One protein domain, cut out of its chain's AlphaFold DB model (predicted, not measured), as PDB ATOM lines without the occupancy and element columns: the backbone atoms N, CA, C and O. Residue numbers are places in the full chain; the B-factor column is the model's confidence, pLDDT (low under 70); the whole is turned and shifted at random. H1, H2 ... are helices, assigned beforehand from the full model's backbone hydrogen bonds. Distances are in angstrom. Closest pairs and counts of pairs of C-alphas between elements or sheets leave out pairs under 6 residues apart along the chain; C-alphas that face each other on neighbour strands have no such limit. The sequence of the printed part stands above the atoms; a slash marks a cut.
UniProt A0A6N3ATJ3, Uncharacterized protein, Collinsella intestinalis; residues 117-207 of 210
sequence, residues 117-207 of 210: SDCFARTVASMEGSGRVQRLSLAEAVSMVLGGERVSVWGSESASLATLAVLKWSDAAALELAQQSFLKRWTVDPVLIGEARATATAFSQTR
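This is residues 117 to 207 of the 210 residues of an uncharacterized protein of Collinsella intestinalis (UniProt A0A6N3ATJ3). One long helix, H3, forms the backbone of an elongated body, with three shorter helices packed along it: H1 on its later part, H2 near its middle and H4 on its first part. H4 folds back against H3 to make a helical hairpin, and the free residues 178 to 183 stick out where the chain turns into the long link between them. The printed part has 91 residues with four named helices, in the order H1, H2, H3, H4, and no named strand; the class is all helix. The whole is compact, with a radius of gyration of the C-alphas of 13.7 A, and the C-alphas span 46 by 24 by 18 A.

H3, the longest helix, holds residues 155 to 178 and measures 34.6 A from C-alpha 155 at (103.448, 95.568, 76.271) to C-alpha 178 at (90.255, 123.257, 92.274). H4, residues 190 to 207, is 25.7 A long and ends with C-alpha 207 at (112.894, 89.502, 75.492). H1, residues 117 to 128, is 16.6 A long and begins with C-alpha 117 at (97.170, 111.833, 77.140). H2, residues 138 to 145, is 10.4 A long.

H3 is the hub and touches the three other helices. With residues 155 to 165 alone it touches H4, where the closest C-alphas, those of Ser 158 and Ala 196, are 4.8 A apart. These two form a helical hairpin, at a shallow tilt of 24 degrees, opposite ways. With residues 159 to 169 alone H3 touches H2; the closest C-alphas, those of Val 142 and Val 166, are 6.3 A apart, and the two run the same way at a steep tilt of 40 degrees. With residues 166 to 177 alone it touches H1; the closest C-alphas, those of Phe 120 and Ser 170, are 5.5 A apart, and the two run the same way at a tilt of 36 degrees, only just steep. The helix packing is mostly crossed, but only just, with 1 of these 3 pairs at a shallow tilt. H1 and H2 are close but not clearly touching, with the closest C-alphas, those of Ser 117 and Leu 138, 7.4 A apart. H4 is apart from H1 and from H2. Every O i to N i+4 pair is within hydrogen-bond range in H1, H2 and H3, and 13 of 14 are in H4.

The two C-alphas farthest apart, those of Gln 180 and Arg 207, are 46.6 A apart. The printed part has no cut. The link from H3 to H4, 11 residues, is long; those from H1 to H2 and from H2 to H3 are short. The mean pLDDT of the printed part is 77.7, and residues 179 to 207 are under 70.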
ATOM      1  N   SER A 117      96.093 110.977  77.661       96.94
ATOM      2  CA  SER A 117      97.170 111.833  77.140       96.94
ATOM      3  C   SER A 117      96.740 113.302  77.116       96.94
ATOM      4  O   SER A 117      97.518 114.214  77.403       96.94
ATOM      5  N   ASP A 118      95.464 113.523  76.821       95.12
ATOM      6  CA  ASP A 118      94.842 114.824  76.737       95.12
ATOM      7  C   ASP A 118      94.486 115.387  78.119       95.12
ATOM      8  O   ASP A 118      94.847 116.529  78.419       95.12
ATOM      9  N   CYS A 119      93.859 114.579  78.983       92.81
ATOM     10  CA  CYS A 119      93.584 114.942  80.376       92.81
ATOM     11  C   CYS A 119      94.868 115.358  81.103       92.81
ATOM     12  O   CYS A 119      94.942 116.452  81.664       92.81
ATOM     13  N   PHE A 120      95.904 114.526  81.015       94.31
ATOM     14  CA  PHE A 120      97.200 114.770  81.632       94.31
ATOM     15  C   PHE A 120      97.846 116.063  81.118       94.31
ATOM     16  O   PHE A 120      98.225 116.924  81.911       94.31
ATOM     17  N   ALA A 121      97.906 116.254  79.794       94.44
ATOM     18  CA  ALA A 121      98.507 117.446  79.194       94.44
ATOM     19  C   ALA A 121      97.826 118.750  79.647       94.44
ATOM     20  O   ALA A 121      98.497 119.759  79.877       94.44
ATOM     21  N   ARG A 122      96.493 118.746  79.799       92.12
ATOM     22  CA  ARG A 122      95.740 119.905  80.305       92.12
ATOM     23  C   ARG A 122      95.995 120.159  81.787       92.12
ATOM     24  O   ARG A 122      96.116 121.323  82.179       92.12
ATOM     25  N   THR A 123      96.084 119.102  82.594       90.12
ATOM     26  CA  THR A 123      96.404 119.212  84.021       90.12
ATOM     27  C   THR A 123      97.785 119.830  84.209       90.12
ATOM     28  O   THR A 123      97.911 120.833  84.909       90.12
ATOM     29  N   VAL A 124      98.800 119.331  83.499       89.94
ATOM     30  CA  VAL A 124     100.166 119.879  83.549       89.94
ATOM     31  C   VAL A 124     100.206 121.341  83.109       89.94
ATOM     32  O   VAL A 124     100.707 122.186  83.847       89.94
ATOM     33  N   ALA A 125      99.605 121.676  81.963       89.88
ATOM     34  CA  ALA A 125      99.567 123.056  81.470       89.88
ATOM     35  C   ALA A 125      98.900 124.025  82.466       89.88
ATOM     36  O   ALA A 125      99.298 125.188  82.575       89.88
ATOM     37  N   SER A 126      97.890 123.543  83.198       88.12
ATOM     38  CA  SER A 126      97.200 124.313  84.238       88.12
ATOM     39  C   SER A 126      98.075 124.505  85.477       88.12
ATOM     40  O   SER A 126      98.129 125.611  86.010       88.12
ATOM     41  N   MET A 127      98.804 123.469  85.905       84.12
ATOM     42  CA  MET A 127      99.753 123.561  87.022       84.12
ATOM     43  C   MET A 127     100.908 124.524  86.728       84.12
ATOM     44  O   MET A 127     101.335 125.266  87.610       84.12
ATOM     45  N   GLU A 128     101.412 124.533  85.493       85.56
ATOM     46  CA  GLU A 128     102.496 125.426  85.072       85.56
ATOM     47  C   GLU A 128     102.038 126.875  84.857       85.56
ATOM     48  O   GLU A 128     102.866 127.782  84.784       85.56
ATOM     49  N   GLY A 129     100.731 127.104  84.691       82.25
ATOM     50  CA  GLY A 129     100.183 128.404  84.296       82.25
ATOM     51  C   GLY A 129     100.634 128.866  82.903       82.25
ATOM     52  O   GLY A 129     100.444 130.030  82.554       82.25
ATOM     53  N   SER A 130     101.240 127.978  82.105       74.75
ATOM     54  CA  SER A 130     101.828 128.306  80.800       74.75
ATOM     55  C   SER A 130     100.772 128.423  79.695       74.75
ATOM     56  O   SER A 130     101.016 129.057  78.667       74.75
ATOM     57  N   GLY A 131      99.605 127.789  79.883       74.31
ATOM     58  CA  GLY A 131      98.545 127.673  78.874       74.31
ATOM     59  C   GLY A 131      98.922 126.800  77.668       74.31
ATOM     60  O   GLY A 131      98.107 126.617  76.762       74.31
ATOM     61  N   ARG A 132     100.141 126.247  77.638       83.38
ATOM     62  CA  ARG A 132     100.650 125.426  76.539       83.38
ATOM     63  C   ARG A 132     100.358 123.956  76.820       83.38
ATOM     64  O   ARG A 132     101.031 123.325  77.621       83.38
ATOM     65  N   VAL A 133      99.378 123.403  76.113       88.94
ATOM     66  CA  VAL A 133      99.051 121.974  76.185       88.94
ATOM     67  C   VAL A 133     100.011 121.195  75.288       88.94
ATOM     68  O   VAL A 133      99.991 121.353  74.068       88.94
ATOM     69  N   GLN A 134     100.851 120.355  75.890       91.00
ATOM     70  CA  GLN A 134     101.731 119.427  75.186       91.00
ATOM     71  C   GLN A 134     101.422 118.000  75.633       91.00
ATOM     72  O   GLN A 134     101.515 117.688  76.817       91.00
ATOM     73  N   ARG A 135     101.069 117.133  74.680       93.19
ATOM     74  CA  ARG A 135     100.900 115.701  74.945       93.19
ATOM     75  C   ARG A 135     102.271 115.034  74.974       93.19
ATOM     76  O   ARG A 135     103.044 115.191  74.031       93.19
ATOM     77  N   LEU A 136     102.560 114.341  76.069       93.25
ATOM     78  CA  LEU A 136     103.756 113.518  76.228       93.25
ATOM     79  C   LEU A 136     103.463 112.082  75.782       93.25
ATOM     80  O   LEU A 136     102.302 111.668  75.741       93.25
ATOM     81  N   SER A 137     104.498 111.300  75.491       92.94
ATOM     82  CA  SER A 137     104.355 109.842  75.413       92.94
ATOM     83  C   SER A 137     103.982 109.259  76.782       92.94
ATOM     84  O   SER A 137     104.220 109.884  77.818       92.94
ATOM     85  N   LEU A 138     103.423 108.044  76.812       93.50
ATOM     86  CA  LEU A 138     103.056 107.389  78.072       93.50
ATOM     87  C   LEU A 138     104.269 107.217  79.001       93.50
ATOM     88  O   LEU A 138     104.173 107.496  80.193       93.50
ATOM     89  N   ALA A 139     105.427 106.832  78.460       90.88
ATOM     90  CA  ALA A 139     106.659 106.685  79.234       90.88
ATOM     91  C   ALA A 139     107.131 108.018  79.849       90.88
ATOM     92  O   ALA A 139     107.530 108.068  81.014       90.88
ATOM     93  N   GLU A 140     107.051 109.117  79.093       92.56
ATOM     94  CA  GLU A 140     107.369 110.457  79.599       92.56
ATOM     95  C   GLU A 140     106.369 110.917  80.667       92.56
ATOM     96  O   GLU A 140     106.786 111.455  81.693       92.56
ATOM     97  N   ALA A 141     105.071 110.668  80.467       93.31
ATOM     98  CA  ALA A 141     104.039 110.995  81.446       93.31
ATOM     99  C   ALA A 141     104.241 110.224  82.758       93.31
ATOM    100  O   ALA A 141     104.259 110.834  83.827       93.31
ATOM    101  N   VAL A 142     104.482 108.910  82.694       91.06
ATOM    102  CA  VAL A 142     104.780 108.080  83.876       91.06
ATOM    103  C   VAL A 142     106.049 108.557  84.578       91.06
ATOM    104  O   VAL A 142     106.052 108.700  85.801       91.06
ATOM    105  N   SER A 143     107.109 108.854  83.823       88.69
ATOM    106  CA  SER A 143     108.350 109.404  84.377       88.69
ATOM    107  C   SER A 143     108.090 110.704  85.138       88.69
ATOM    108  O   SER A 143     108.558 110.874  86.265       88.69
ATOM    109  N   MET A 144     107.276 111.601  84.576       87.38
ATOM    110  CA  MET A 144     106.907 112.853  85.234       87.38
ATOM    111  C   MET A 144     106.096 112.613  86.513       87.38
ATOM    112  O   MET A 144     106.422 113.187  87.552       87.38
ATOM    113  N   VAL A 145     105.086 111.735  86.458       85.12
ATOM    114  CA  VAL A 145     104.278 111.338  87.624       85.12
ATOM    115  C   VAL A 145     105.174 110.809  88.749       85.12
ATOM    116  O   VAL A 145     104.939 111.112  89.915       85.12
ATOM    117  N   LEU A 146     106.255 110.106  88.410       78.19
ATOM    118  CA  LEU A 146     107.236 109.552  89.347       78.19
ATOM    119  C   LEU A 146     108.360 110.501  89.776       78.19
ATOM    120  O   LEU A 146     109.330 110.071  90.402       78.19
ATOM    121  N   GLY A 147     108.266 111.792  89.466       79.44
ATOM    122  CA  GLY A 147     109.298 112.754  89.848       79.44
ATOM    123  C   GLY A 147     110.590 112.634  89.031       79.44
ATOM    124  O   GLY A 147     111.662 112.968  89.534       79.44
ATOM    125  N   GLY A 148     110.490 112.185  87.779       76.00
ATOM    126  CA  GLY A 148     111.571 112.174  86.789       76.00
ATOM    127  C   GLY A 148     112.331 110.852  86.667       76.00
ATOM    128  O   GLY A 148     113.356 110.801  85.984       76.00
ATOM    129  N   GLU A 149     111.871 109.787  87.320       78.56
ATOM    130  CA  GLU A 149     112.465 108.465  87.159       78.56
ATOM    131  C   GLU A 149     112.100 107.869  85.793       78.56
ATOM    132  O   GLU A 149     110.926 107.701  85.472       78.56
ATOM    133  N   ARG A 150     113.107 107.513  84.983       76.12
ATOM    134  CA  ARG A 150     112.859 106.881  83.680       76.12
ATOM    135  C   ARG A 150     112.230 105.508  83.881       76.12
ATOM    136  O   ARG A 150     112.849 104.621  84.463       76.12
ATOM    137  N   VAL A 151     111.034 105.338  83.331       73.88
ATOM    138  CA  VAL A 151     110.326 104.062  83.284       73.88
ATOM    139  C   VAL A 151     110.075 103.705  81.831       73.88
ATOM    140  O   VAL A 151     109.514 104.500  81.077       73.88
ATOM    141  N   SER A 152     110.498 102.506  81.452       75.38
ATOM    142  CA  SER A 152     110.096 101.905  80.187       75.38
ATOM    143  C   SER A 152     108.746 101.227  80.382       75.38
ATOM    144  O   SER A 152     108.552 100.501  81.357       75.38
ATOM    145  N   VAL A 153     107.815 101.480  79.469       79.19
ATOM    146  CA  VAL A 153     106.489 100.858  79.445       79.19
ATOM    147  C   VAL A 153     106.453  99.989  78.199       79.19
ATOM    148  O   VAL A 153     106.547 100.512  77.091       79.19
ATOM    149  N   TRP A 154     106.386  98.675  78.389       79.44
ATOM    150  CA  TRP A 154     106.424  97.695  77.306       79.44
ATOM    151  C   TRP A 154     105.272  96.709  77.429       79.44
ATOM    152  O   TRP A 154     105.022  96.167  78.511       79.44
ATOM    153  N   GLY A 155     104.602  96.449  76.313       87.50
ATOM    154  CA  GLY A 155     103.448  95.568  76.271       87.50
ATOM    155  C   GLY A 155     102.170  96.228  76.791       87.50
ATOM    156  O   GLY A 155     102.190  97.064  77.705       87.50
ATOM    157  N   SER A 156     101.039  95.807  76.234       91.94
ATOM    158  CA  SER A 156      99.712  96.346  76.543       91.94
ATOM    159  C   SER A 156      99.344  96.264  78.025       91.94
ATOM    160  O   SER A 156      98.706  97.176  78.546       91.94
ATOM    161  N   GLU A 157      99.772  95.227  78.750       92.56
ATOM    162  CA  GLU A 157      99.473  95.097  80.182       92.56
ATOM    163  C   GLU A 157     100.089  96.237  80.995       92.56
ATOM    164  O   GLU A 157      99.365  96.986  81.659       92.56
ATOM    165  N   SER A 158     101.405  96.442  80.876       91.00
ATOM    166  CA  SER A 158     102.071  97.535  81.587       91.00
ATOM    167  C   SER A 158     101.552  98.900  81.128       91.00
ATOM    168  O   SER A 158     101.392  99.797  81.956       91.00
ATOM    169  N   ALA A 159     101.205  99.045  79.843       94.25
ATOM    170  CA  ALA A 159     100.615 100.263  79.304       94.25
ATOM    171  C   ALA A 159      99.231 100.560  79.900       94.25
ATOM    172  O   ALA A 159      98.957 101.708  80.250       94.25
ATOM    173  N   SER A 160      98.377  99.550  80.081       95.06
ATOM    174  CA  SER A 160      97.051  99.718  80.694       95.06
ATOM    175  C   SER A 160      97.144 100.149  82.166       95.06
ATOM    176  O   SER A 160      96.464 101.093  82.577       95.06
ATOM    177  N   LEU A 161      98.072  99.565  82.934       93.25
ATOM    178  CA  LEU A 161      98.356  99.953  84.323       93.25
ATOM    179  C   LEU A 161      98.962 101.358  84.424       93.25
ATOM    180  O   LEU A 161      98.535 102.174  85.243       93.25
ATOM    181  N   ALA A 162      99.939 101.663  83.571       94.12
ATOM    182  CA  ALA A 162     100.564 102.978  83.495       94.12
ATOM    183  C   ALA A 162      99.543 104.070  83.143       94.12
ATOM    184  O   ALA A 162      99.533 105.134  83.761       94.12
ATOM    185  N   THR A 163      98.645 103.784  82.201       96.19
ATOM    186  CA  THR A 163      97.537 104.672  81.824       96.19
ATOM    187  C   THR A 163      96.641 104.966  83.024       96.19
ATOM    188  O   THR A 163      96.356 106.132  83.303       96.19
ATOM    189  N   LEU A 164      96.252 103.932  83.780       93.25
ATOM    190  CA  LEU A 164      95.452 104.090  84.996       93.25
ATOM    191  C   LEU A 164      96.176 104.942  86.050       93.25
ATOM    192  O   LEU A 164      95.565 105.818  86.662       93.25
ATOM    193  N   ALA A 165      97.477 104.721  86.250       91.81
ATOM    194  CA  ALA A 165      98.276 105.492  87.199       91.81
ATOM    195  C   ALA A 165      98.352 106.982  86.817       91.81
ATOM    196  O   ALA A 165      98.168 107.850  87.673       91.81
ATOM    197  N   VAL A 166      98.563 107.287  85.531       94.69
ATOM    198  CA  VAL A 166      98.591 108.668  85.021       94.69
ATOM    199  C   VAL A 166      97.219 109.335  85.149       94.69
ATOM    200  O   VAL A 166      97.152 110.506  85.530       94.69
ATOM    201  N   LEU A 167      96.126 108.608  84.890       93.25
ATOM    202  CA  LEU A 167      94.771 109.126  85.090       93.25
ATOM    203  C   LEU A 167      94.528 109.489  86.558       93.25
ATOM    204  O   LEU A 167      94.187 110.631  86.851       93.25
ATOM    205  N   LYS A 168      94.779 108.554  87.486       89.06
ATOM    206  CA  LYS A 168      94.586 108.786  88.929       89.06
ATOM    207  C   LYS A 168      95.401 109.972  89.429       89.06
ATOM    208  O   LYS A 168      94.907 110.776  90.219       89.06
ATOM    209  N   TRP A 169      96.637 110.100  88.953       91.50
ATOM    210  CA  TRP A 169      97.466 111.256  89.264       91.50
ATOM    211  C   TRP A 169      96.857 112.559  88.722       91.50
ATOM    212  O   TRP A 169      96.792 113.554  89.444       91.50
ATOM    213  N   SER A 170      96.376 112.547  87.476       89.50
ATOM    214  CA  SER A 170      95.766 113.717  86.834       89.50
ATOM    215  C   SER A 170      94.512 114.186  87.572       89.50
ATOM    216  O   SER A 170      94.346 115.389  87.775       89.50
ATOM    217  N   ASP A 171      93.667 113.251  88.013       85.12
ATOM    218  CA  ASP A 171      92.456 113.540  88.785       85.12
ATOM    219  C   ASP A 171      92.787 114.131  90.160       85.12
ATOM    220  O   ASP A 171      92.193 115.132  90.570       85.12
ATOM    221  N   ALA A 172      93.776 113.560  90.858       82.62
ATOM    222  CA  ALA A 172      94.241 114.081  92.140       82.62
ATOM    223  C   ALA A 172      94.794 115.510  92.000       82.62
ATOM    224  O   ALA A 172      94.405 116.405  92.752       82.62
ATOM    225  N   ALA A 173      95.635 115.755  90.992       84.06
ATOM    226  CA  ALA A 173      96.202 117.075  90.726       84.06
ATOM    227  C   ALA A 173      95.128 118.108  90.329       84.06
ATOM    228  O   ALA A 173      95.166 119.254  90.781       84.06
ATOM    229  N   ALA A 174      94.137 117.714  89.525       82.81
ATOM    230  CA  ALA A 174      93.016 118.583  89.172       82.81
ATOM    231  C   ALA A 174      92.166 118.959  90.399       82.81
ATOM    232  O   ALA A 174      91.754 120.115  90.536       82.81
ATOM    233  N   LEU A 175      91.939 118.012  91.318       78.44
ATOM    234  CA  LEU A 175      91.225 118.266  92.568       78.44
ATOM    235  C   LEU A 175      91.991 119.242  93.474       78.44
ATOM    236  O   LEU A 175      91.386 120.165  94.023       78.44
ATOM    237  N   GLU A 176      93.312 119.086  93.592       77.75
ATOM    238  CA  GLU A 176      94.169 120.011  94.347       77.75
ATOM    239  C   GLU A 176      94.111 121.440  93.782       77.75
ATOM    240  O   GLU A 176      93.942 122.403  94.537       77.75
ATOM    241  N   LEU A 177      94.181 121.587  92.453       74.75
ATOM    242  CA  LEU A 177      94.052 122.883  91.778       74.75
ATOM    243  C   LEU A 177      92.692 123.542  92.053       74.75
ATOM    244  O   LEU A 177      92.627 124.746  92.314       74.75
ATOM    245  N   ALA A 178      91.609 122.762  92.030       73.56
ATOM    246  CA  ALA A 178      90.255 123.257  92.274       73.56
ATOM    247  C   ALA A 178      90.031 123.719  93.727       73.56
ATOM    248  O   ALA A 178      89.208 124.602  93.969       73.56
ATOM    249  N   GLN A 179      90.769 123.163  94.693       66.94
ATOM    250  CA  GLN A 179      90.639 123.474  96.123       66.94
ATOM    251  C   GLN A 179      91.555 124.618  96.615       66.94
ATOM    252  O   GLN A 179      91.543 124.938  97.803       66.94
ATOM    253  N   GLN A 180      92.328 125.261  95.727       58.19
ATOM    254  CA  GLN A 180      93.179 126.437  96.002       58.19
ATOM    255  C   GLN A 180      94.018 126.361  97.301       58.19
ATOM    256  O   GLN A 180      94.110 127.331  98.055       58.19
ATOM    257  N   SER A 181      94.683 125.230  97.555       47.94
ATOM    258  CA  SER A 181      95.705 125.112  98.607       47.94
ATOM    259  C   SER A 181      97.059 124.764  97.985       47.94
ATOM    260  O   SER A 181      97.244 123.698  97.413       47.94
ATOM    261  N   PHE A 182      97.999 125.705  98.062       44.00
ATOM    262  CA  PHE A 182      99.318 125.659  97.427       44.00
ATOM    263  C   PHE A 182     100.175 124.459  97.899       44.00
ATOM    264  O   PHE A 182     100.453 124.323  99.089       44.00
ATOM    265  N   LEU A 183     100.625 123.650  96.929       53.34
ATOM    266  CA  LEU A 183     101.781 122.736  96.900       53.34
ATOM    267  C   LEU A 183     102.171 121.994  98.197       53.34
ATOM    268  O   LEU A 183     102.948 122.503  99.008       53.34
ATOM    269  N   LYS A 184     101.855 120.692  98.257       41.91
ATOM    270  CA  LYS A 184     102.722 119.689  98.905       41.91
ATOM    271  C   LYS A 184     102.784 118.384  98.100       41.91
ATOM    272  O   LYS A 184     102.063 117.442  98.368       41.91
ATOM    273  N   ARG A 185     103.747 118.348  97.173       48.88
ATOM    274  CA  ARG A 185     104.527 117.176  96.732       48.88
ATOM    275  C   ARG A 185     103.745 115.848  96.585       48.88
ATOM    276  O   ARG A 185     103.730 115.048  97.510       48.88
ATOM    277  N   TRP A 186     103.231 115.639  95.369       47.38
ATOM    278  CA  TRP A 186     102.986 114.376  94.648       47.38
ATOM    279  C   TRP A 186     102.711 113.144  95.531       47.38
ATOM    280  O   TRP A 186     103.640 112.422  95.893       47.38
ATOM    281  N   THR A 187     101.438 112.857  95.832       46.59
ATOM    282  CA  THR A 187     101.043 111.505  96.265       46.59
ATOM    283  C   THR A 187     100.588 110.710  95.050       46.59
ATOM    284  O   THR A 187      99.494 110.877  94.526       46.59
ATOM    285  N   VAL A 188     101.499 109.877  94.570       54.56
ATOM    286  CA  VAL A 188     101.277 108.870  93.533       54.56
ATOM    287  C   VAL A 188     100.887 107.567  94.229       54.56
ATOM    288  O   VAL A 188     101.410 107.321  95.313       54.56
ATOM    289  N   ASP A 189     100.025 106.729  93.646       61.56
ATOM    290  CA  ASP A 189      99.800 105.367  94.155       61.56
ATOM    291  C   ASP A 189     101.056 104.510  93.881       61.56
ATOM    292  O   ASP A 189     101.324 104.163  92.725       61.56
ATOM    293  N   PRO A 190     101.873 104.194  94.904       58.88
ATOM    294  CA  PRO A 190     103.143 103.512  94.695       58.88
ATOM    295  C   PRO A 190     102.960 102.027  94.348       58.88
ATOM    296  O   PRO A 190     103.896 101.418  93.830       58.88
ATOM    297  N   VAL A 191     101.785 101.442  94.615       66.81
ATOM    298  CA  VAL A 191     101.507 100.024  94.349       66.81
ATOM    299  C   VAL A 191     101.295  99.808  92.857       66.81
ATOM    300  O   VAL A 191     102.016  99.017  92.257       66.81
ATOM    301  N   LEU A 192     100.405 100.589  92.236       57.06
ATOM    302  CA  LEU A 192     100.105 100.477  90.801       57.06
ATOM    303  C   LEU A 192     101.335 100.692  89.923       57.06
ATOM    304  O   LEU A 192     101.512 100.033  88.900       57.06
ATOM    305  N   ILE A 193     102.216 101.602  90.329       61.31
ATOM    306  CA  ILE A 193     103.445 101.843  89.580       61.31
ATOM    307  C   ILE A 193     104.500 100.775  89.852       61.31
ATOM    308  O   ILE A 193     105.251 100.412  88.943       61.31
ATOM    309  N   GLY A 194     104.557 100.252  91.078       65.00
ATOM    310  CA  GLY A 194     105.362  99.075  91.383       65.00
ATOM    311  C   GLY A 194     104.984  97.895  90.485       65.00
ATOM    312  O   GLY A 194     105.869  97.267  89.907       65.00
ATOM    313  N   GLU A 195     103.685  97.660  90.299       69.06
ATOM    314  CA  GLU A 195     103.149  96.614  89.423       69.06
ATOM    315  C   GLU A 195     103.443  96.891  87.946       69.06
ATOM    316  O   GLU A 195     104.044  96.046  87.286       69.06
ATOM    317  N   ALA A 196     103.151  98.097  87.440       52.53
ATOM    318  CA  ALA A 196     103.453  98.463  86.051       52.53
ATOM    319  C   ALA A 196     104.947  98.287  85.719       52.53
ATOM    320  O   ALA A 196     105.309  97.759  84.665       52.53
ATOM    321  N   ARG A 197     105.829  98.677  86.648       63.09
ATOM    322  CA  ARG A 197     107.278  98.492  86.519       63.09
ATOM    323  C   ARG A 197     107.676  97.022  86.558       63.09
ATOM    324  O   ARG A 197     108.541  96.621  85.780       63.09
ATOM    325  N   ALA A 198     107.092  96.234  87.457       68.25
ATOM    326  CA  ALA A 198     107.375  94.807  87.562       68.25
ATOM    327  C   ALA A 198     106.984  94.079  86.268       68.25
ATOM    328  O   ALA A 198     107.809  93.340  85.728       68.25
ATOM    329  N   THR A 199     105.801  94.368  85.715       59.81
ATOM    330  CA  THR A 199     105.339  93.813  84.435       59.81
ATOM    331  C   THR A 199     106.248  94.239  83.282       59.81
ATOM    332  O   THR A 199     106.711  93.384  82.531       59.81
ATOM    333  N   ALA A 200     106.595  95.527  83.169       53.97
ATOM    334  CA  ALA A 200     107.494  96.005  82.112       53.97
ATOM    335  C   ALA A 200     108.907  95.397  82.213       53.97
ATOM    336  O   ALA A 200     109.511  95.063  81.196       53.97
ATOM    337  N   THR A 201     109.419  95.209  83.434       66.38
ATOM    338  CA  THR A 201     110.724  94.571  83.679       66.38
ATOM    339  C   THR A 201     110.689  93.081  83.344       66.38
ATOM    340  O   THR A 201     111.623  92.565  82.738       66.38
ATOM    341  N   ALA A 202     109.616  92.371  83.701       60.25
ATOM    342  CA  ALA A 202     109.444  90.965  83.336       60.25
ATOM    343  C   ALA A 202     109.329  90.796  81.811       60.25
ATOM    344  O   ALA A 202     109.953  89.905  81.228       60.25
ATOM    345  N   PHE A 203     108.591  91.692  81.153       58.59
ATOM    346  CA  PHE A 203     108.465  91.727  79.698       58.59
ATOM    347  C   PHE A 203     109.810  92.014  79.011       58.59
ATOM    348  O   PHE A 203     110.166  91.343  78.045       58.59
ATOM    349  N   SER A 204     110.607  92.957  79.524       58.75
ATOM    350  CA  SER A 204     111.917  93.270  78.944       58.75
ATOM    351  C   SER A 204     112.940  92.148  79.163       58.75
ATOM    352  O   SER A 204     113.641  91.766  78.224       58.75
ATOM    353  N   GLN A 205     112.981  91.553  80.362       64.88
ATOM    354  CA  GLN A 205     113.894  90.454  80.707       64.88
ATOM    355  C   GLN A 205     113.638  89.191  79.887       64.88
ATOM    356  O   GLN A 205     114.589  88.542  79.455       64.88
ATOM    357  N   THR A 206     112.370  88.852  79.644       55.00
ATOM    358  CA  THR A 206     112.010  87.702  78.798       55.00
ATOM    359  C   THR A 206     112.414  87.893  77.335       55.00
ATOM    360  O   THR A 206     112.564  86.905  76.621       55.00
ATOM    361  N   ARG A 207     112.651  89.139  76.898       56.69
ATOM    362  CA  ARG A 207     112.894  89.502  75.492       56.69
ATOM    363  C   ARG A 207     114.255  90.143  75.212       56.69
ATOM    364  O   ARG A 207     114.530  90.516  74.078       56.69
TER     365      ARG A 207